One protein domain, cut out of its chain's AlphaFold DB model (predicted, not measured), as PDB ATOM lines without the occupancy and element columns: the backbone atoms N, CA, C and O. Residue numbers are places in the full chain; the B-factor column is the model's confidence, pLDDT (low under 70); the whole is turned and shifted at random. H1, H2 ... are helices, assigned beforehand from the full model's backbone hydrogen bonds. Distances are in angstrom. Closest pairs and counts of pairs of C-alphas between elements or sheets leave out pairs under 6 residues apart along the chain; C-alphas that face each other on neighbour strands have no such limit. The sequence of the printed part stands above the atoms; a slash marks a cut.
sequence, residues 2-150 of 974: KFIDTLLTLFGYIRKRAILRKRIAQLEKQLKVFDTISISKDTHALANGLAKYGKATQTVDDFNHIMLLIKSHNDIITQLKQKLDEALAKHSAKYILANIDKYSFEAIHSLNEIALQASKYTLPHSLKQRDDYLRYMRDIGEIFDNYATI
ATOM      1  N   LYS A   2     -10.300 -73.629  99.187       53.69
ATOM      2  CA  LYS A   2     -11.293 -72.573  99.517       53.69
ATOM      3  C   LYS A   2     -11.669 -72.456 101.014       53.69
ATOM      4  O   LYS A   2     -11.819 -71.348 101.510       53.69
ATOM      5  N   PHE A   3     -11.768 -73.565 101.757       55.09
ATOM      6  CA  PHE A   3     -12.057 -73.553 103.206       55.09
ATOM      7  C   PHE A   3     -10.882 -73.022 104.055       55.09
ATOM      8  O   PHE A   3     -11.095 -72.290 105.016       55.09
ATOM      9  N   ILE A   4      -9.641 -73.330 103.654       57.59
ATOM     10  CA  ILE A   4      -8.405 -72.852 104.298       57.59
ATOM     11  C   ILE A   4      -8.208 -71.358 104.021       57.59
ATOM     12  O   ILE A   4      -7.919 -70.617 104.951       57.59
ATOM     13  N   ASP A   5      -8.460 -70.897 102.791       57.12
ATOM     14  CA  ASP A   5      -8.458 -69.467 102.453       57.12
ATOM     15  C   ASP A   5      -9.511 -68.696 103.256       57.12
ATOM     16  O   ASP A   5      -9.217 -67.655 103.840       57.12
ATOM     17  N   THR A   6     -10.729 -69.234 103.378       60.62
ATOM     18  CA  THR A   6     -11.805 -68.601 104.162       60.62
ATOM     19  C   THR A   6     -11.453 -68.531 105.656       60.62
ATOM     20  O   THR A   6     -11.679 -67.499 106.291       60.62
ATOM     21  N   LEU A   7     -10.836 -69.581 106.217       58.56
ATOM     22  CA  LEU A   7     -10.332 -69.606 107.596       58.56
ATOM     23  C   LEU A   7      -9.147 -68.655 107.807       58.56
ATOM     24  O   LEU A   7      -9.160 -67.908 108.779       58.56
ATOM     25  N   LEU A   8      -8.156 -68.619 106.912       60.22
ATOM     26  CA  LEU A   8      -7.015 -67.691 106.978       60.22
ATOM     27  C   LEU A   8      -7.473 -66.229 106.898       60.22
ATOM     28  O   LEU A   8      -6.973 -65.378 107.637       60.22
ATOM     29  N   THR A   9      -8.482 -65.951 106.069       64.00
ATOM     30  CA  THR A   9      -9.117 -64.630 105.973       64.00
ATOM     31  C   THR A   9      -9.870 -64.283 107.264       64.00
ATOM     32  O   THR A   9      -9.747 -63.164 107.761       64.00
ATOM     33  N   LEU A  10     -10.578 -65.247 107.871       65.00
ATOM     34  CA  LEU A  10     -11.273 -65.095 109.157       65.00
ATOM     35  C   LEU A  10     -10.299 -64.909 110.341       65.00
ATOM     36  O   LEU A  10     -10.524 -64.041 111.181       65.00
ATOM     37  N   PHE A  11      -9.189 -65.656 110.392       68.25
ATOM     38  CA  PHE A  11      -8.123 -65.512 111.396       68.25
ATOM     39  C   PHE A  11      -7.387 -64.175 111.253       68.25
ATOM     40  O   PHE A  11      -7.171 -63.477 112.247       68.25
ATOM     41  N   GLY A  12      -7.046 -63.777 110.022       69.06
ATOM     42  CA  GLY A  12      -6.469 -62.465 109.725       69.06
ATOM     43  C   GLY A  12      -7.406 -61.320 110.120       69.06
ATOM     44  O   GLY A  12      -6.959 -60.319 110.683       69.06
ATOM     45  N   TYR A  13      -8.710 -61.495 109.906       74.50
ATOM     46  CA  TYR A  13      -9.763 -60.582 110.344       74.50
ATOM     47  C   TYR A  13      -9.885 -60.499 111.880       74.50
ATOM     48  O   TYR A  13      -9.840 -59.397 112.429       74.50
ATOM     49  N   ILE A  14      -9.956 -61.632 112.595       76.44
ATOM     50  CA  ILE A  14     -10.011 -61.679 114.072       76.44
ATOM     51  C   ILE A  14      -8.766 -61.016 114.676       76.44
ATOM     52  O   ILE A  14      -8.881 -60.200 115.593       76.44
ATOM     53  N   ARG A  15      -7.579 -61.294 114.118       80.00
ATOM     54  CA  ARG A  15      -6.306 -60.696 114.545       80.00
ATOM     55  C   ARG A  15      -6.289 -59.181 114.330       80.00
ATOM     56  O   ARG A  15      -5.950 -58.448 115.255       80.00
ATOM     57  N   LYS A  16      -6.693 -58.694 113.150       81.56
ATOM     58  CA  LYS A  16      -6.794 -57.252 112.854       81.56
ATOM     59  C   LYS A  16      -7.800 -56.547 113.772       81.56
ATOM     60  O   LYS A  16      -7.488 -55.476 114.288       81.56
ATOM     61  N   ARG A  17      -8.957 -57.165 114.044       82.56
ATOM     62  CA  ARG A  17      -9.975 -56.647 114.976       82.56
ATOM     63  C   ARG A  17      -9.458 -56.571 116.417       82.56
ATOM     64  O   ARG A  17      -9.675 -55.561 117.079       82.56
ATOM     65  N   ALA A  18      -8.747 -57.593 116.894       83.50
ATOM     66  CA  ALA A  18      -8.127 -57.591 118.222       83.50
ATOM     67  C   ALA A  18      -7.035 -56.512 118.355       83.50
ATOM     68  O   ALA A  18      -6.968 -55.826 119.374       83.50
ATOM     69  N   ILE A  19      -6.222 -56.313 117.309       85.31
ATOM     70  CA  ILE A  19      -5.219 -55.236 117.255       85.31
ATOM     71  C   ILE A  19      -5.898 -53.861 117.300       85.31
ATOM     72  O   ILE A  19      -5.462 -53.007 118.069       85.31
ATOM     73  N   LEU A  20      -6.969 -53.649 116.525       85.00
ATOM     74  CA  LEU A  20      -7.705 -52.382 116.535       85.00
ATOM     75  C   LEU A  20      -8.353 -52.115 117.902       85.00
ATOM     76  O   LEU A  20      -8.180 -51.023 118.427       85.00
ATOM     77  N   ARG A  21      -8.985 -53.115 118.535       86.00
ATOM     78  CA  ARG A  21      -9.511 -53.002 119.915       86.00
ATOM     79  C   ARG A  21      -8.432 -52.642 120.934       86.00
ATOM     80  O   ARG A  21      -8.659 -51.800 121.793       86.00
ATOM     81  N   LYS A  22      -7.242 -53.244 120.829       87.44
ATOM     82  CA  LYS A  22      -6.106 -52.913 121.702       87.44
ATOM     83  C   LYS A  22      -5.641 -51.465 121.503       87.44
ATOM     84  O   LYS A  22      -5.320 -50.800 122.481       87.44
ATOM     85  N   ARG A  23      -5.623 -50.976 120.256       88.38
ATOM     86  CA  ARG A  23      -5.288 -49.576 119.931       88.38
ATOM     87  C   ARG A  23      -6.364 -48.601 120.414       88.38
ATOM     88  O   ARG A  23      -6.007 -47.594 121.005       88.38
ATOM     89  N   ILE A  24      -7.645 -48.934 120.251       86.81
ATOM     90  CA  ILE A  24      -8.797 -48.215 120.825       86.81
ATOM     91  C   ILE A  24      -8.622 -48.062 122.341       86.81
ATOM     92  O   ILE A  24      -8.556 -46.941 122.827       86.81
ATOM     93  N   ALA A  25      -8.410 -49.159 123.074       86.00
ATOM     94  CA  ALA A  25      -8.211 -49.114 124.526       86.00
ATOM     95  C   ALA A  25      -6.969 -48.298 124.951       86.00
ATOM     96  O   ALA A  25      -6.918 -47.737 126.046       86.00
ATOM     97  N   GLN A  26      -5.935 -48.233 124.105       86.94
ATOM     98  CA  GLN A  26      -4.761 -47.392 124.343       86.94
ATOM     99  C   GLN A  26      -5.068 -45.903 124.108       86.94
ATOM    100  O   GLN A  26      -4.627 -45.070 124.897       86.94
ATOM    101  N   LEU A  27      -5.850 -45.578 123.076       88.88
ATOM    102  CA  LEU A  27      -6.328 -44.221 122.796       88.88
ATOM    103  C   LEU A  27      -7.285 -43.722 123.894       88.88
ATOM    104  O   LEU A  27      -7.148 -42.591 124.347       88.88
ATOM    105  N   GLU A  28      -8.171 -44.580 124.410       88.38
ATOM    106  CA  GLU A  28      -9.043 -44.268 125.557       88.38
ATOM    107  C   GLU A  28      -8.249 -43.893 126.814       88.38
ATOM    108  O   GLU A  28      -8.635 -42.994 127.561       88.38
ATOM    109  N   LYS A  29      -7.104 -44.548 127.049       87.88
ATOM    110  CA  LYS A  29      -6.190 -44.164 128.135       87.88
ATOM    111  C   LYS A  29      -5.520 -42.815 127.870       87.88
ATOM    112  O   LYS A  29      -5.345 -42.045 128.808       87.88
ATOM    113  N   GLN A  30      -5.162 -42.522 126.619       87.94
ATOM    114  CA  GLN A  30      -4.541 -41.249 126.236       87.94
ATOM    115  C   GLN A  30      -5.504 -40.058 126.334       87.94
ATOM    116  O   GLN A  30      -5.049 -38.965 126.651       87.94
ATOM    117  N   LEU A  31      -6.818 -40.262 126.180       89.88
ATOM    118  CA  LEU A  31      -7.838 -39.220 126.415       89.88
ATOM    119  C   LEU A  31      -7.835 -38.677 127.857       89.88
ATOM    120  O   LEU A  31      -8.386 -37.614 128.120       89.88
ATOM    121  N   LYS A  32      -7.202 -39.379 128.805       90.38
ATOM    122  CA  LYS A  32      -7.022 -38.910 130.189       90.38
ATOM    123  C   LYS A  32      -5.715 -38.145 130.410       90.38
ATOM    124  O   LYS A  32      -5.446 -37.734 131.534       90.38
ATOM    125  N   VAL A  33      -4.885 -37.976 129.381       91.75
ATOM    126  CA  VAL A  33      -3.579 -37.306 129.460       91.75
ATOM    127  C   VAL A  33      -3.702 -35.881 128.929       91.75
ATOM    128  O   VAL A  33      -4.391 -35.641 127.940       91.75
ATOM    129  N   PHE A  34      -3.017 -34.933 129.570       91.88
ATOM    130  CA  PHE A  34      -3.000 -33.525 129.168       91.88
ATOM    131  C   PHE A  34      -2.060 -33.290 127.971       91.88
ATOM    132  O   PHE A  34      -1.082 -32.544 128.047       91.88
ATOM    133  N   ASP A  35      -2.313 -33.988 126.866       90.50
ATOM    134  CA  ASP A  35      -1.556 -33.837 125.629       90.50
ATOM    135  C   ASP A  35      -2.404 -34.152 124.396       90.50
ATOM    136  O   ASP A  35      -3.432 -34.829 124.491       90.50
ATOM    137  N   THR A  36      -1.980 -33.637 123.240       89.25
ATOM    138  CA  THR A  36      -2.678 -33.901 121.982       89.25
ATOM    139  C   THR A  36      -2.355 -35.304 121.476       89.25
ATOM    140  O   THR A  36      -1.223 -35.783 121.529       89.25
ATOM    141  N   ILE A  37      -3.376 -35.992 120.977       90.31
ATOM    142  CA  ILE A  37      -3.283 -37.374 120.516       90.31
ATOM    143  C   ILE A  37      -3.133 -37.367 118.997       90.31
ATOM    144  O   ILE A  37      -4.001 -36.872 118.276       90.31
ATOM    145  N   SER A  38      -2.035 -37.949 118.514       85.19
ATOM    146  CA  SER A  38      -1.795 -38.203 117.094       85.19
ATOM    147  C   SER A  38      -2.016 -39.678 116.779       85.19
ATOM    148  O   SER A  38      -1.521 -40.564 117.479       85.19
ATOM    149  N   ILE A  39      -2.766 -39.951 115.715       83.50
ATOM    150  CA  ILE A  39      -3.156 -41.306 115.325       83.50
ATOM    151  C   ILE A  39      -2.298 -41.736 114.142       83.50
ATOM    152  O   ILE A  39      -2.196 -41.037 113.134       83.50
ATOM    153  N   SER A  40      -1.672 -42.909 114.243       83.81
ATOM    154  CA  SER A  40      -0.803 -43.392 113.171       83.81
ATOM    155  C   SER A  40      -1.593 -43.708 111.896       83.81
ATOM    156  O   SER A  40      -2.693 -44.271 111.948       83.81
ATOM    157  N   LYS A  41      -0.992 -43.415 110.733       80.56
ATOM    158  CA  LYS A  41      -1.548 -43.758 109.407       80.56
ATOM    159  C   LYS A  41      -1.917 -45.244 109.308       80.56
ATOM    160  O   LYS A  41      -2.952 -45.587 108.741       80.56
ATOM    161  N   ASP A  42      -1.147 -46.111 109.966       80.12
ATOM    162  CA  ASP A  42      -1.403 -47.553 110.047       80.12
ATOM    163  C   ASP A  42      -2.689 -47.907 110.802       80.12
ATOM    164  O   ASP A  42      -3.307 -48.933 110.527       80.12
ATOM    165  N   THR A  43      -3.096 -47.101 111.784       82.44
ATOM    166  CA  THR A  43      -4.325 -47.328 112.564       82.44
ATOM    167  C   THR A  43      -5.562 -46.933 111.763       82.44
ATOM    168  O   THR A  43      -6.531 -47.693 111.740       82.44
ATOM    169  N   HIS A  44      -5.488 -45.831 111.010       82.81
ATOM    170  CA  HIS A  44      -6.513 -45.462 110.027       82.81
ATOM    171  C   HIS A  44      -6.649 -46.507 108.916       82.81
ATOM    172  O   HIS A  44      -7.759 -46.935 108.595       82.81
ATOM    173  N   ALA A  45      -5.525 -46.972 108.363       81.44
ATOM    174  CA  ALA A  45      -5.518 -48.021 107.346       81.44
ATOM    175  C   ALA A  45      -6.115 -49.340 107.872       81.44
ATOM    176  O   ALA A  45      -6.857 -50.016 107.156       81.44
ATOM    177  N   LEU A  46      -5.843 -49.687 109.137       83.31
ATOM    178  CA  LEU A  46      -6.393 -50.870 109.801       83.31
ATOM    179  C   LEU A  46      -7.920 -50.787 109.983       83.31
ATOM    180  O   LEU A  46      -8.606 -51.771 109.698       83.31
ATOM    181  N   ALA A  47      -8.453 -49.637 110.407       81.62
ATOM    182  CA  ALA A  47      -9.894 -49.413 110.559       81.62
ATOM    183  C   ALA A  47     -10.631 -49.413 109.207       81.62
ATOM    184  O   ALA A  47     -11.599 -50.156 109.037       81.62
ATOM    185  N   ASN A  48     -10.106 -48.692 108.208       82.06
ATOM    186  CA  ASN A  48     -10.653 -48.666 106.843       82.06
ATOM    187  C   ASN A  48     -10.630 -50.054 106.182       82.06
ATOM    188  O   ASN A  48     -11.537 -50.416 105.433       82.06
ATOM    189  N   GLY A  49      -9.599 -50.856 106.469       78.12
ATOM    190  CA  GLY A  49      -9.501 -52.238 106.009       78.12
ATOM    191  C   GLY A  49     -10.531 -53.173 106.652       78.12
ATOM    192  O   GLY A  49     -10.994 -54.096 105.987       78.12
ATOM    193  N   LEU A  50     -10.907 -52.937 107.915       78.94
ATOM    194  CA  LEU A  50     -11.936 -53.701 108.634       78.94
ATOM    195  C   LEU A  50     -13.365 -53.273 108.257       78.94
ATOM    196  O   LEU A  50     -14.236 -54.136 108.206       78.94
ATOM    197  N   ALA A  51     -13.592 -51.998 107.917       74.81
ATOM    198  CA  ALA A  51     -14.891 -51.466 107.480       74.81
ATOM    199  C   ALA A  51     -15.437 -52.142 106.207       74.81
ATOM    200  O   ALA A  51     -16.646 -52.245 106.020       74.81
ATOM    201  N   LYS A  52     -14.548 -52.672 105.353       72.75
ATOM    202  CA  LYS A  52     -14.911 -53.451 104.154       72.75
ATOM    203  C   LYS A  52     -15.533 -54.821 104.479       72.75
ATOM    204  O   LYS A  52     -16.119 -55.443 103.598       72.75
ATOM    205  N   TYR A  53     -15.408 -55.300 105.720       66.00
ATOM    206  CA  TYR A  53     -15.981 -56.560 106.194       66.00
ATOM    207  C   TYR A  53     -17.207 -56.264 107.071       66.00
ATOM    208  O   TYR A  53     -17.063 -55.914 108.240       66.00
ATOM    209  N   GLY A  54     -18.424 -56.474 106.555       58.16
ATOM    210  CA  GLY A  54     -19.692 -56.148 107.242       58.16
ATOM    211  C   GLY A  54     -19.965 -56.844 108.594       58.16
ATOM    212  O   GLY A  54     -21.017 -56.636 109.180       58.16
ATOM    213  N   LYS A  55     -19.037 -57.668 109.108       59.69
ATOM    214  CA  LYS A  55     -19.113 -58.351 110.416       59.69
ATOM    215  C   LYS A  55     -18.373 -57.612 111.556       59.69
ATOM    216  O   LYS A  55     -18.405 -58.095 112.691       59.69
ATOM    217  N   ALA A  56     -17.674 -56.499 111.279       59.31
ATOM    218  CA  ALA A  56     -16.868 -55.730 112.252       59.31
ATOM    219  C   ALA A  56     -17.493 -54.395 112.688       59.31
ATOM    220  O   ALA A  56     -16.822 -53.645 113.399       59.31
ATOM    221  N   THR A  57     -18.738 -54.114 112.289       70.44
ATOM    222  CA  THR A  57     -19.418 -52.807 112.389       70.44
ATOM    223  C   THR A  57     -19.190 -52.142 113.742       70.44
ATOM    224  O   THR A  57     -18.517 -51.123 113.794       70.44
ATOM    225  N   GLN A  58     -19.514 -52.837 114.839       77.88
ATOM    226  CA  GLN A  58     -19.331 -52.311 116.194       77.88
ATOM    227  C   GLN A  58     -17.908 -51.805 116.488       77.88
ATOM    228  O   GLN A  58     -17.746 -50.743 117.053       77.88
ATOM    229  N   THR A  59     -16.850 -52.531 116.104       81.44
ATOM    230  CA  THR A  59     -15.462 -52.127 116.428       81.44
ATOM    231  C   THR A  59     -14.969 -50.964 115.559       81.44
ATOM    232  O   THR A  59     -14.087 -50.218 115.977       81.44
ATOM    233  N   VAL A  60     -15.517 -50.816 114.350       82.19
ATOM    234  CA  VAL A  60     -15.270 -49.652 113.486       82.19
ATOM    235  C   VAL A  60     -16.075 -48.446 113.982       82.19
ATOM    236  O   VAL A  60     -15.548 -47.337 113.985       82.19
ATOM    237  N   ASP A  61     -17.292 -48.663 114.484       83.94
ATOM    238  CA  ASP A  61     -18.117 -47.635 115.125       83.94
ATOM    239  C   ASP A  61     -17.478 -47.139 116.431       83.94
ATOM    240  O   ASP A  61     -17.345 -45.932 116.616       83.94
ATOM    241  N   ASP A  62     -16.964 -48.045 117.275       84.75
ATOM    242  CA  ASP A  62     -16.184 -47.715 118.479       84.75
ATOM    243  C   ASP A  62     -14.944 -46.865 118.111       84.75
ATOM    244  O   ASP A  62     -14.626 -45.884 118.785       84.75
ATOM    245  N   PHE A  63     -14.259 -47.195 117.004       87.75
ATOM    246  CA  PHE A  63     -13.130 -46.407 116.491       87.75
ATOM    247  C   PHE A  63     -13.564 -45.010 116.029       87.75
ATOM    248  O   PHE A  63     -12.927 -44.028 116.400       87.75
ATOM    249  N   ASN A  64     -14.649 -44.896 115.257       86.31
ATOM    250  CA  ASN A  64     -15.184 -43.611 114.791       86.31
ATOM    251  C   ASN A  64     -15.679 -42.736 115.954       86.31
ATOM    252  O   ASN A  64     -15.470 -41.522 115.948       86.31
ATOM    253  N   HIS A  65     -16.285 -43.343 116.975       89.12
ATOM    254  CA  HIS A  65     -16.671 -42.649 118.198       89.12
ATOM    255  C   HIS A  65     -15.439 -42.101 118.933       89.12
ATOM    256  O   HIS A  65     -15.395 -40.917 119.269       89.12
ATOM    257  N   ILE A  66     -14.385 -42.910 119.079       89.44
ATOM    258  CA  ILE A  66     -13.103 -42.461 119.642       89.44
ATOM    259  C   ILE A  66     -12.452 -41.360 118.803       89.44
ATOM    260  O   ILE A  66     -11.895 -40.429 119.373       89.44
ATOM    261  N   MET A  67     -12.539 -41.408 117.472       87.12
ATOM    262  CA  MET A  67     -12.032 -40.340 116.599       87.12
ATOM    263  C   MET A  67     -12.698 -38.990 116.895       87.12
ATOM    264  O   MET A  67     -12.015 -37.964 116.937       87.12
ATOM    265  N   LEU A  68     -14.017 -38.986 117.121       87.94
ATOM    266  CA  LEU A  68     -14.760 -37.784 117.507       87.94
ATOM    267  C   LEU A  68     -14.327 -37.282 118.890       87.94
ATOM    268  O   LEU A  68     -14.075 -36.085 119.051       87.94
ATOM    269  N   LEU A  69     -14.171 -38.193 119.856       91.00
ATOM    270  CA  LEU A  69     -13.675 -37.865 121.196       91.00
ATOM    271  C   LEU A  69     -12.249 -37.299 121.162       91.00
ATOM    272  O   LEU A  69     -11.982 -36.319 121.843       91.00
ATOM    273  N   ILE A  70     -11.350 -37.851 120.339       90.38
ATOM    274  CA  ILE A  70      -9.975 -37.354 120.173       90.38
ATOM    275  C   ILE A  70      -9.960 -35.958 119.557       90.38
ATOM    276  O   ILE A  70      -9.184 -35.115 120.001       90.38
ATOM    277  N   LYS A  71     -10.806 -35.691 118.553       88.25
ATOM    278  CA  LYS A  71     -10.908 -34.350 117.964       88.25
ATOM    279  C   LYS A  71     -11.336 -33.332 119.024       88.25
ATOM    280  O   LYS A  71     -10.635 -32.347 119.230       88.25
ATOM    281  N   SER A  72     -12.418 -33.628 119.747       90.69
ATOM    282  CA  SER A  72     -12.896 -32.778 120.841       90.69
ATOM    283  C   SER A  72     -11.848 -32.613 121.950       90.69
ATOM    284  O   SER A  72     -11.632 -31.499 122.416       90.69
ATOM    285  N   HIS A  73     -11.153 -33.687 122.334       91.56
ATOM    286  CA  HIS A  73     -10.066 -33.662 123.317       91.56
ATOM    287  C   HIS A  73      -8.903 -32.780 122.865       91.56
ATOM    288  O   HIS A  73      -8.462 -31.929 123.627       91.56
ATOM    289  N   ASN A  74      -8.424 -32.934 121.629       91.19
ATOM    290  CA  ASN A  74      -7.323 -32.132 121.098       91.19
ATOM    291  C   ASN A  74      -7.682 -30.643 121.037       91.19
ATOM    292  O   ASN A  74      -6.839 -29.813 121.386       91.19
ATOM    293  N   ASP A  75      -8.916 -30.311 120.648       91.06
ATOM    294  CA  ASP A  75      -9.411 -28.932 120.642       91.06
ATOM    295  C   ASP A  75      -9.426 -28.354 122.072       91.06
ATOM    296  O   ASP A  75      -8.884 -27.272 122.309       91.06
ATOM    297  N   ILE A  76      -9.949 -29.113 123.047       91.50
ATOM    298  CA  ILE A  76      -9.974 -28.730 124.471       91.50
ATOM    299  C   ILE A  76      -8.555 -28.557 125.029       91.50
ATOM    300  O   ILE A  76      -8.262 -27.524 125.624       91.50
ATOM    301  N   ILE A  77      -7.654 -29.524 124.826       91.75
ATOM    302  CA  ILE A  77      -6.271 -29.467 125.326       91.75
ATOM    303  C   ILE A  77      -5.514 -28.287 124.720       91.75
ATOM    304  O   ILE A  77      -4.771 -27.616 125.431       91.75
ATOM    305  N   THR A  78      -5.703 -28.006 123.429       90.94
ATOM    306  CA  THR A  78      -5.039 -26.874 122.765       90.94
ATOM    307  C   THR A  78      -5.512 -25.546 123.354       90.94
ATOM    308  O   THR A  78      -4.685 -24.709 123.714       90.94
ATOM    309  N   GLN A  79      -6.826 -25.380 123.537       92.44
ATOM    310  CA  GLN A  79      -7.391 -24.185 124.171       92.44
ATOM    311  C   GLN A  79      -6.965 -24.047 125.638       92.44
ATOM    312  O   GLN A  79      -6.636 -22.947 126.079       92.44
ATOM    313  N   LEU A  80      -6.954 -25.145 126.400       91.81
ATOM    314  CA  LEU A  80      -6.533 -25.137 127.801       91.81
ATOM    315  C   LEU A  80      -5.046 -24.818 127.945       91.81
ATOM    316  O   LEU A  80      -4.717 -23.997 128.794       91.81
ATOM    317  N   LYS A  81      -4.164 -25.394 127.113       90.94
ATOM    318  CA  LYS A  81      -2.728 -25.051 127.092       90.94
ATOM    319  C   LYS A  81      -2.532 -23.556 126.852       90.94
ATOM    320  O   LYS A  81      -1.859 -22.910 127.643       90.94
ATOM    321  N   GLN A  82      -3.200 -22.995 125.840       92.19
ATOM    322  CA  GLN A  82      -3.123 -21.562 125.556       92.19
ATOM    323  C   GLN A  82      -3.588 -20.712 126.749       92.19
ATOM    324  O   GLN A  82      -2.881 -19.798 127.167       92.19
ATOM    325  N   LYS A  83      -4.755 -21.024 127.328       93.06
ATOM    326  CA  LYS A  83      -5.287 -20.286 128.483       93.06
ATOM    327  C   LYS A  83      -4.394 -20.404 129.719       93.06
ATOM    328  O   LYS A  83      -4.250 -19.423 130.440       93.06
ATOM    329  N   LEU A  84      -3.799 -21.574 129.969       90.69
ATOM    330  CA  LEU A  84      -2.850 -21.768 131.068       90.69
ATOM    331  C   LEU A  84      -1.555 -20.995 130.843       90.69
ATOM    332  O   LEU A  84      -1.106 -20.328 131.769       90.69
ATOM    333  N   ASP A  85      -0.989 -21.037 129.637       91.00
ATOM    334  CA  ASP A  85       0.212 -20.270 129.288       91.00
ATOM    335  C   ASP A  85      -0.029 -18.761 129.465       91.00
ATOM    336  O   ASP A  85       0.785 -18.057 130.067       91.00
ATOM    337  N   GLU A  86      -1.180 -18.259 129.006       92.31
ATOM    338  CA  GLU A  86      -1.580 -16.861 129.192       92.31
ATOM    339  C   GLU A  86      -1.779 -16.506 130.674       92.31
ATOM    340  O   GLU A  86      -1.314 -15.454 131.126       92.31
ATOM    341  N   ALA A  87      -2.433 -17.384 131.442       91.31
ATOM    342  CA  ALA A  87      -2.663 -17.194 132.871       91.31
ATOM    343  C   ALA A  87      -1.353 -17.201 133.674       91.31
ATOM    344  O   ALA A  87      -1.145 -16.330 134.515       91.31
ATOM    345  N   LEU A  88      -0.424 -18.110 133.374       89.44
ATOM    346  CA  LEU A  88       0.905 -18.156 133.990       89.44
ATOM    347  C   LEU A  88       1.731 -16.908 133.685       89.44
ATOM    348  O   LEU A  88       2.382 -16.371 134.583       89.44
ATOM    349  N   ALA A  89       1.680 -16.426 132.441       89.44
ATOM    350  CA  ALA A  89       2.436 -15.255 132.020       89.44
ATOM    351  C   ALA A  89       1.929 -13.952 132.664       89.44
ATOM    352  O   ALA A  89       2.733 -13.077 132.984       89.44
ATOM    353  N   LYS A  90       0.609 -13.806 132.847       90.56
ATOM    354  CA  LYS A  90      -0.015 -12.542 133.291       90.56
ATOM    355  C   LYS A  90      -0.478 -12.535 134.746       90.56
ATOM    356  O   LYS A  90      -0.525 -11.475 135.362       90.56
ATOM    357  N   HIS A  91      -0.822 -13.693 135.296       92.31
ATOM    358  CA  HIS A  91      -1.570 -13.822 136.546       92.31
ATOM    359  C   HIS A  91      -0.923 -14.821 137.509       92.31
ATOM    360  O   HIS A  91      -1.617 -15.568 138.185       92.31
ATOM    361  N   SER A  92       0.410 -14.844 137.611       91.50
ATOM    362  CA  SER A  92       1.080 -15.685 138.619       91.50
ATOM    363  C   SER A  92       0.521 -15.444 140.032       91.50
ATOM    364  O   SER A  92       0.171 -14.314 140.378       91.50
ATOM    365  N   ALA A  93       0.496 -16.473 140.884       89.75
ATOM    366  CA  ALA A  93      -0.027 -16.373 142.253       89.75
ATOM    367  C   ALA A  93       0.603 -15.214 143.053       89.75
ATOM    368  O   ALA A  93      -0.095 -14.451 143.718       89.75
ATOM    369  N   LYS A  94       1.920 -15.007 142.905       90.50
ATOM    370  CA  LYS A  94       2.641 -13.875 143.507       90.50
ATOM    371  C   LYS A  94       2.134 -12.521 142.995       90.50
ATOM    372  O   LYS A  94       2.011 -11.583 143.776       90.50
ATOM    373  N   TYR A  95       1.863 -12.412 141.694       92.88
ATOM    374  CA  TYR A  95       1.352 -11.184 141.088       92.88
ATOM    375  C   TYR A  95      -0.082 -10.880 141.532       92.88
ATOM    376  O   TYR A  95      -0.382  -9.725 141.836       92.88
ATOM    377  N   ILE A  96      -0.933 -11.910 141.615       93.69
ATOM    378  CA  ILE A  96      -2.303 -11.796 142.127       93.69
ATOM    379  C   ILE A  96      -2.285 -11.303 143.573       93.69
ATOM    380  O   ILE A  96      -2.905 -10.287 143.859       93.69
ATOM    381  N   LEU A  97      -1.532 -11.953 144.468       93.19
ATOM    382  CA  LEU A  97      -1.454 -11.543 145.877       93.19
ATOM    383  C   LEU A  97      -0.940 -10.103 146.040       93.19
ATOM    384  O   LEU A  97      -1.433  -9.373 146.897       93.19
ATOM    385  N   ALA A  98       0.014  -9.674 145.207       90.88
ATOM    386  CA  ALA A  98       0.549  -8.311 145.226       90.88
ATOM    387  C   ALA A  98      -0.414  -7.243 144.667       90.88
ATOM    388  O   ALA A  98      -0.172  -6.057 144.874       90.88
ATOM    389  N   ASN A  99      -1.466  -7.642 143.946       93.31
ATOM    390  CA  ASN A  99      -2.436  -6.744 143.307       93.31
ATOM    391  C   ASN A  99      -3.880  -7.191 143.589       93.31
ATOM    392  O   ASN A  99      -4.741  -7.030 142.726       93.31
ATOM    393  N   ILE A 100      -4.139  -7.824 144.738       93.19
ATOM    394  CA  ILE A 100      -5.429  -8.477 145.015       93.19
ATOM    395  C   ILE A 100      -6.599  -7.481 144.987       93.19
ATOM    396  O   ILE A 100      -7.703  -7.843 144.593       93.19
ATOM    397  N   ASP A 101      -6.331  -6.211 145.298       91.12
ATOM    398  CA  ASP A 101      -7.238  -5.065 145.193       91.12
ATOM    399  C   ASP A 101      -7.797  -4.847 143.777       91.12
ATOM    400  O   ASP A 101      -8.873  -4.273 143.611       91.12
ATOM    401  N   LYS A 102      -7.098  -5.342 142.750       92.81
ATOM    402  CA  LYS A 102      -7.497  -5.246 141.338       92.81
ATOM    403  C   LYS A 102      -8.234  -6.485 140.827       92.81
ATOM    404  O   LYS A 102      -8.683  -6.477 139.680       92.81
ATOM    405  N   TYR A 103      -8.345  -7.550 141.624       94.25
ATOM    406  CA  TYR A 103      -9.018  -8.789 141.228       94.25
ATOM    407  C   TYR A 103     -10.341  -8.945 141.965       94.25
ATOM    408  O   TYR A 103     -10.369  -9.108 143.184       94.25
ATOM    409  N   SER A 104     -11.443  -8.981 141.213       93.75
ATOM    410  CA  SER A 104     -12.732  -9.397 141.762       93.75
ATOM    411  C   SER A 104     -12.750 -10.903 142.043       93.75
ATOM    412  O   SER A 104     -11.940 -11.666 141.501       93.75
ATOM    413  N   PHE A 105     -13.703 -11.346 142.864       94.62
ATOM    414  CA  PHE A 105     -13.906 -12.769 143.127       94.62
ATOM    415  C   PHE A 105     -14.148 -13.547 141.824       94.62
ATOM    416  O   PHE A 105     -13.578 -14.618 141.629       94.62
ATOM    417  N   GLU A 106     -14.916 -12.980 140.889       94.75
ATOM    418  CA  GLU A 106     -15.220 -13.588 139.589       94.75
ATOM    419  C   GLU A 106     -13.965 -13.760 138.726       94.75
ATOM    420  O   GLU A 106     -13.824 -14.773 138.039       94.75
ATOM    421  N   ALA A 107     -13.029 -12.808 138.779       93.44
ATOM    422  CA  ALA A 107     -11.766 -12.910 138.054       93.44
ATOM    423  C   ALA A 107     -10.914 -14.080 138.576       93.44
ATOM    424  O   ALA A 107     -10.409 -14.882 137.786       93.44
ATOM    425  N   ILE A 108     -10.802 -14.225 139.902       95.31
ATOM    426  CA  ILE A 108     -10.095 -15.354 140.530       95.31
ATOM    427  C   ILE A 108     -10.818 -16.674 140.261       95.31
ATOM    428  O   ILE A 108     -10.176 -17.666 139.918       95.31
ATOM    429  N   HIS A 109     -12.151 -16.682 140.338       95.38
ATOM    430  CA  HIS A 109     -12.960 -17.851 140.013       95.38
ATOM    431  C   HIS A 109     -12.717 -18.317 138.574       95.38
ATOM    432  O   HIS A 109     -12.487 -19.507 138.355       95.38
ATOM    433  N   SER A 110     -12.693 -17.399 137.602       93.75
ATOM    434  CA  SER A 110     -12.428 -17.735 136.201       93.75
ATOM    435  C   SER A 110     -11.038 -18.344 135.997       93.75
ATOM    436  O   SER A 110     -10.887 -19.253 135.179       93.75
ATOM    437  N   LEU A 111     -10.020 -17.856 136.711       94.06
ATOM    438  CA  LEU A 111      -8.668 -18.423 136.657       94.06
ATOM    439  C   LEU A 111      -8.617 -19.816 137.304       94.06
ATOM    440  O   LEU A 111      -7.973 -20.718 136.762       94.06
ATOM    441  N   ASN A 112      -9.332 -20.009 138.414       95.19
ATOM    442  CA  ASN A 112      -9.442 -21.304 139.081       95.19
ATOM    443  C   ASN A 112     -10.211 -22.334 138.232       95.19
ATOM    444  O   ASN A 112      -9.821 -23.495 138.182       95.19
ATOM    445  N   GLU A 113     -11.237 -21.923 137.482       94.62
ATOM    446  CA  GLU A 113     -11.959 -22.810 136.556       94.62
ATOM    447  C   GLU A 113     -11.049 -23.367 135.454       94.62
ATOM    448  O   GLU A 113     -11.114 -24.555 135.132       94.62
ATOM    449  N   ILE A 114     -10.150 -22.542 134.905       92.81
ATOM    450  CA  ILE A 114      -9.153 -22.995 133.920       92.81
ATOM    451  C   ILE A 114      -8.239 -24.060 134.549       92.81
ATOM    452  O   ILE A 114      -7.996 -25.108 133.943       92.81
ATOM    453  N   ALA A 115      -7.775 -23.824 135.780       92.19
ATOM    454  CA  ALA A 115      -6.956 -24.778 136.525       92.19
ATOM    455  C   ALA A 115      -7.712 -26.084 136.834       92.19
ATOM    456  O   ALA A 115      -7.186 -27.174 136.594       92.19
ATOM    457  N   LEU A 116      -8.964 -26.001 137.288       93.12
ATOM    458  CA  LEU A 116      -9.823 -27.153 137.568       93.12
ATOM    459  C   LEU A 116     -10.081 -27.988 136.311       93.12
ATOM    460  O   LEU A 116     -10.024 -29.219 136.371       93.12
ATOM    461  N   GLN A 117     -10.307 -27.356 135.158       92.31
ATOM    462  CA  GLN A 117     -10.479 -28.065 133.886       92.31
ATOM    463  C   GLN A 117      -9.216 -28.829 133.476       92.31
ATOM    464  O   GLN A 117      -9.321 -29.986 133.066       92.31
ATOM    465  N   ALA A 118      -8.029 -28.239 133.650       89.94
ATOM    466  CA  ALA A 118      -6.766 -28.932 133.394       89.94
ATOM    467  C   ALA A 118      -6.482 -30.058 134.405       89.94
ATOM    468  O   ALA A 118      -5.937 -31.094 134.022       89.94
ATOM    469  N   SER A 119      -6.922 -29.915 135.663       89.75
ATOM    470  CA  SER A 119      -6.734 -30.925 136.725       89.75
ATOM    471  C   SER A 119      -7.440 -32.258 136.465       89.75
ATOM    472  O   SER A 119      -7.058 -33.279 137.034       89.75
ATOM    473  N   LYS A 120      -8.428 -32.277 135.560       91.38
ATOM    474  CA  LYS A 120      -9.135 -33.496 135.133       91.38
ATOM    475  C   LYS A 120      -8.246 -34.453 134.330       91.38
ATOM    476  O   LYS A 120      -8.623 -35.608 134.132       91.38
ATOM    477  N   TYR A 121      -7.084 -33.987 133.871       92.06
ATOM    478  CA  TYR A 121      -6.150 -34.746 133.051       92.06
ATOM    479  C   TYR A 121      -4.844 -35.032 133.797       92.06
ATOM    480  O   TYR A 121      -4.384 -34.267 134.639       92.06
ATOM    481  N   THR A 122      -4.191 -36.134 133.437       91.25
ATOM    482  CA  THR A 122      -2.855 -36.477 133.934       91.25
ATOM    483  C   THR A 122      -1.801 -35.730 133.119       91.25
ATOM    484  O   THR A 122      -1.683 -35.958 131.914       91.25
ATOM    485  N   LEU A 123      -1.011 -34.858 133.752       91.19
ATOM    486  CA  LEU A 123       0.072 -34.143 133.067       91.19
ATOM    487  C   LEU A 123       1.275 -35.079 132.824       91.19
ATOM    488  O   LEU A 123       1.854 -35.588 133.793       91.19
ATOM    489  N   PRO A 124       1.687 -35.308 131.561       88.94
ATOM    490  CA  PRO A 124       2.767 -36.238 131.247       88.94
ATOM    491  C   PRO A 124       4.139 -35.662 131.616       88.94
ATOM    492  O   PRO A 124       4.374 -34.464 131.481       88.94
ATOM    493  N   HIS A 125       5.083 -36.521 132.019       85.06
ATOM    494  CA  HIS A 125       6.459 -36.113 132.356       85.06
ATOM    495  C   HIS A 125       7.218 -35.447 131.197       85.06
ATOM    496  O   HIS A 125       8.168 -34.713 131.433       85.06
ATOM    497  N   SER A 126       6.798 -35.685 129.954       84.12
ATOM    498  CA  SER A 126       7.356 -35.053 128.754       84.12
ATOM    499  C   SER A 126       6.911 -33.598 128.553       84.12
ATOM    500  O   SER A 126       7.457 -32.917 127.686       84.12
ATOM    501  N   LEU A 127       5.921 -33.110 129.309       86.69
ATOM    502  CA  LEU A 127       5.434 -31.739 129.187       86.69
ATOM    503  C   LEU A 127       6.434 -30.764 129.822       86.69
ATOM    504  O   LEU A 127       6.636 -30.763 131.033       86.69
ATOM    505  N   LYS A 128       7.022 -29.887 129.002       84.88
ATOM    506  CA  LYS A 128       8.091 -28.962 129.415       84.88
ATOM    507  C   LYS A 128       7.717 -28.053 130.599       84.88
ATOM    508  O   LYS A 128       8.563 -27.814 131.445       84.88
ATOM    509  N   GLN A 129       6.470 -27.575 130.662       86.69
ATOM    510  CA  GLN A 129       5.963 -26.682 131.722       86.69
ATOM    511  C   GLN A 129       5.181 -27.419 132.826       86.69
ATOM    512  O   GLN A 129       4.420 -26.810 133.575       86.69
ATOM    513  N   ARG A 130       5.317 -28.749 132.923       89.12
ATOM    514  CA  ARG A 130       4.510 -29.577 133.831       89.12
ATOM    515  C   ARG A 130       4.488 -29.049 135.264       89.12
ATOM    516  O   ARG A 130       3.418 -28.939 135.856       89.12
ATOM    517  N   ASP A 131       5.658 -28.768 135.822       90.12
ATOM    518  CA  ASP A 131       5.770 -28.396 137.233       90.12
ATOM    519  C   ASP A 131       5.246 -26.978 137.492       90.12
ATOM    520  O   ASP A 131       4.692 -26.720 138.563       90.12
ATOM    521  N   ASP A 132       5.337 -26.086 136.503       90.12
ATOM    522  CA  ASP A 132       4.763 -24.740 136.568       90.12
ATOM    523  C   ASP A 132       3.233 -24.796 136.555       90.12
ATOM    524  O   ASP A 132       2.588 -24.142 137.374       90.12
ATOM    525  N   TYR A 133       2.645 -25.645 135.704       92.19
ATOM    526  CA  TYR A 133       1.196 -25.861 135.653       92.19
ATOM    527  C   TYR A 133       0.679 -26.432 136.975       92.19
ATOM    528  O   TYR A 133      -0.265 -25.895 137.548       92.19
ATOM    529  N   LEU A 134       1.328 -27.478 137.497       91.56
ATOM    530  CA  LEU A 134       0.942 -28.088 138.774       91.56
ATOM    531  C   LEU A 134       1.027 -27.094 139.935       91.56
ATOM    532  O   LEU A 134       0.123 -27.046 140.772       91.56
ATOM    533  N   ARG A 135       2.094 -26.287 139.981       92.69
ATOM    534  CA  ARG A 135       2.266 -25.243 140.996       92.69
ATOM    535  C   ARG A 135       1.179 -24.181 140.877       92.69
ATOM    536  O   ARG A 135       0.529 -23.882 141.869       92.69
ATOM    537  N   TYR A 136       0.937 -23.674 139.671       93.25
ATOM    538  CA  TYR A 136      -0.086 -22.664 139.420       93.25
ATOM    539  C   TYR A 136      -1.486 -23.146 139.796       93.25
ATOM    540  O   TYR A 136      -2.205 -22.435 140.487       93.25
ATOM    541  N   MET A 137      -1.856 -24.365 139.396       92.62
ATOM    542  CA  MET A 137      -3.163 -24.953 139.705       92.62
ATOM    543  C   MET A 137      -3.388 -25.092 141.213       92.62
ATOM    544  O   MET A 137      -4.482 -24.817 141.698       92.62
ATOM    545  N   ARG A 138      -2.351 -25.485 141.961       93.56
ATOM    546  CA  ARG A 138      -2.400 -25.538 143.424       93.56
ATOM    547  C   ARG A 138      -2.534 -24.139 144.025       93.56
ATOM    548  O   ARG A 138      -3.419 -23.918 144.845       93.56
ATOM    549  N   ASP A 139      -1.663 -23.218 143.625       94.00
ATOM    550  CA  ASP A 139      -1.578 -21.889 144.231       94.00
ATOM    551  C   ASP A 139      -2.837 -21.050 143.927       94.00
ATOM    552  O   ASP A 139      -3.325 -20.336 144.801       94.00
ATOM    553  N   ILE A 140      -3.417 -21.157 142.721       94.06
ATOM    554  CA  ILE A 140      -4.656 -20.440 142.379       94.06
ATOM    555  C   ILE A 140      -5.879 -21.024 143.088       94.06
ATOM    556  O   ILE A 140      -6.745 -20.260 143.511       94.06
ATOM    557  N   GLY A 141      -5.926 -22.348 143.266       93.56
ATOM    558  CA  GLY A 141      -6.955 -23.003 144.072       93.56
ATOM    559  C   GLY A 141      -6.883 -22.546 145.527       93.56
ATOM    560  O   GLY A 141      -7.891 -22.156 146.107       93.56
ATOM    561  N   GLU A 142      -5.672 -22.464 146.083       94.56
ATOM    562  CA  GLU A 142      -5.451 -21.947 147.432       94.56
ATOM    563  C   GLU A 142      -5.886 -20.478 147.582       94.56
ATOM    564  O   GLU A 142      -6.510 -20.130 148.590       94.56
ATOM    565  N   ILE A 143      -5.603 -19.625 146.590       94.94
ATOM    566  CA  ILE A 143      -6.065 -18.228 146.570       94.94
ATOM    567  C   ILE A 143      -7.593 -18.158 146.480       94.94
ATOM    568  O   ILE A 143      -8.202 -17.374 147.205       94.94
ATOM    569  N   PHE A 144      -8.218 -18.964 145.620       95.25
ATOM    570  CA  PHE A 144      -9.671 -19.000 145.460       95.25
ATOM    571  C   PHE A 144     -10.375 -19.411 146.759       95.25
ATOM    572  O   PHE A 144     -11.239 -18.676 147.242       95.25
ATOM    573  N   ASP A 145      -9.943 -20.515 147.376       94.56
ATOM    574  CA  ASP A 145     -10.531 -21.045 148.614       94.56
ATOM    575  C   ASP A 145     -10.413 -20.064 149.791       94.56
ATOM    576  O   ASP A 145     -11.212 -20.097 150.726       94.56
ATOM    577  N   ASN A 146      -9.414 -19.175 149.756       94.81
ATOM    578  CA  ASN A 146      -9.125 -18.220 150.824       94.81
ATOM    579  C   ASN A 146      -9.351 -16.758 150.408       94.81
ATOM    580  O   ASN A 146      -8.916 -15.860 151.130       94.81
ATOM    581  N   TYR A 147     -10.035 -16.488 149.290       93.94
ATOM    582  CA  TYR A 147     -10.148 -15.138 148.721       93.94
ATOM    583  C   TYR A 147     -10.663 -14.105 149.735       93.94
ATOM    584  O   TYR A 147     -10.067 -13.040 149.900       93.94
ATOM    585  N   ALA A 148     -11.721 -14.443 150.483       91.81
ATOM    586  CA  ALA A 148     -12.278 -13.563 151.511       91.81
ATOM    587  C   ALA A 148     -11.265 -13.245 152.627       91.81
ATOM    588  O   ALA A 148     -11.157 -12.099 153.067       91.81
ATOM    589  N   THR A 149     -10.489 -14.243 153.058       92.62
ATOM    590  CA  THR A 149      -9.423 -14.080 154.057       92.62
ATOM    591  C   THR A 149      -8.294 -13.204 153.521       92.62
ATOM    592  O   THR A 149      -7.833 -12.313 154.230       92.62
ATOM    593  N   ILE A 150      -7.879 -13.412 152.267       93.94
ATOM    594  CA  ILE A 150      -6.811 -12.646 151.606       93.94
ATOM    595  C   ILE A 150      -7.208 -11.172 151.478       93.94
ATOM    596  O   ILE A 150      -6.442 -10.305 151.895       93.94
TER     597      ILE A 150
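What this domain is: This is residues 2 to 150 of the 974 residues of the protein "DNA helicase" of Helicobacter sp. MIT 01-3238 (UniProt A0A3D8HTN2). This is a long rod of helices: H3, the longest, runs along its middle, with H1 and H2 packed on its first part and a small head of shorter helices, H4 to H7, at its far end. H1 runs the same way as H3 but is shifted far back along it, and its residues 2 to 12 stick out as a free arm. The printed part has 149 residues with seven named helices, H1 to H7 in that order along the chain, and no named strand, an all helix domain. It is only just extended, close to loose, with a radius of gyration of the C-alphas of 22.6 A, and it spans 81 by 25 by 19 A.

How they stand to each other: Start at H1, residues 2 to 30, where residues 13 to 23 alone touch H2, residues 41 to 51, at a steep tilt of 52 degrees, opposite ways; the closest C-alphas, of Leu 20 and Ala 47, are 7.0 A apart. H3, residues 57 to 90, is the hub, touching four helices. Look at its residues 59 to 66, which alone touch H1 at a shallow tilt of 22 degrees, the same way, closest at the C-alphas of Ile 24 and Phe 63, 6.4 A. H2 and H3 form a helical hairpin, closest at the C-alphas of Ala 47 and Val 60, 6.1 A. Farther on, H3 with residues 80 to 87 alone touches H5, residues 105 to 119, closest at the C-alphas of Leu 80 and Ala 118, 6.8 A. H5 and H6, residues 130 to 145, form a second helical hairpin, closest at the C-alphas of Ala 115 and Met 137, 5.0 A. H3 and H6 only just touch, with 3 pairs of C-alphas within 8 A, the closest those of Leu 88 and Tyr 136, 7.1 A. H4, residues 93 to 98, touches H6, closest at the C-alphas of Ala 93 and Asp 139, 6.1 A. H7, residues 147 to 150, touches no helix but is near H6. In H1 to H6 every O i to N i+4 pair is within hydrogen-bond range; H7 is too short for one.

Where its parts are: Find C-alpha 2 at (-11.293, -72.573, 99.517); from there H1 runs 41.7 A. H3 runs 49.3 A from C-alpha 57 at (-19.418, -52.807, 112.389). H2 measures 15.5 A, H4 8.6 A, H5 20.5 A, H6 22.8 A and H7 5.1 A, ending at C-alpha 150 at (-6.811, -12.646, 151.606).

The domain as a whole: The C-alphas farthest apart, of Lys 2 and Asp 101, are 81.6 A apart. The printed part has no cut and no long link. Residues 2 to 12 and 53 to 56 have pLDDT under 70.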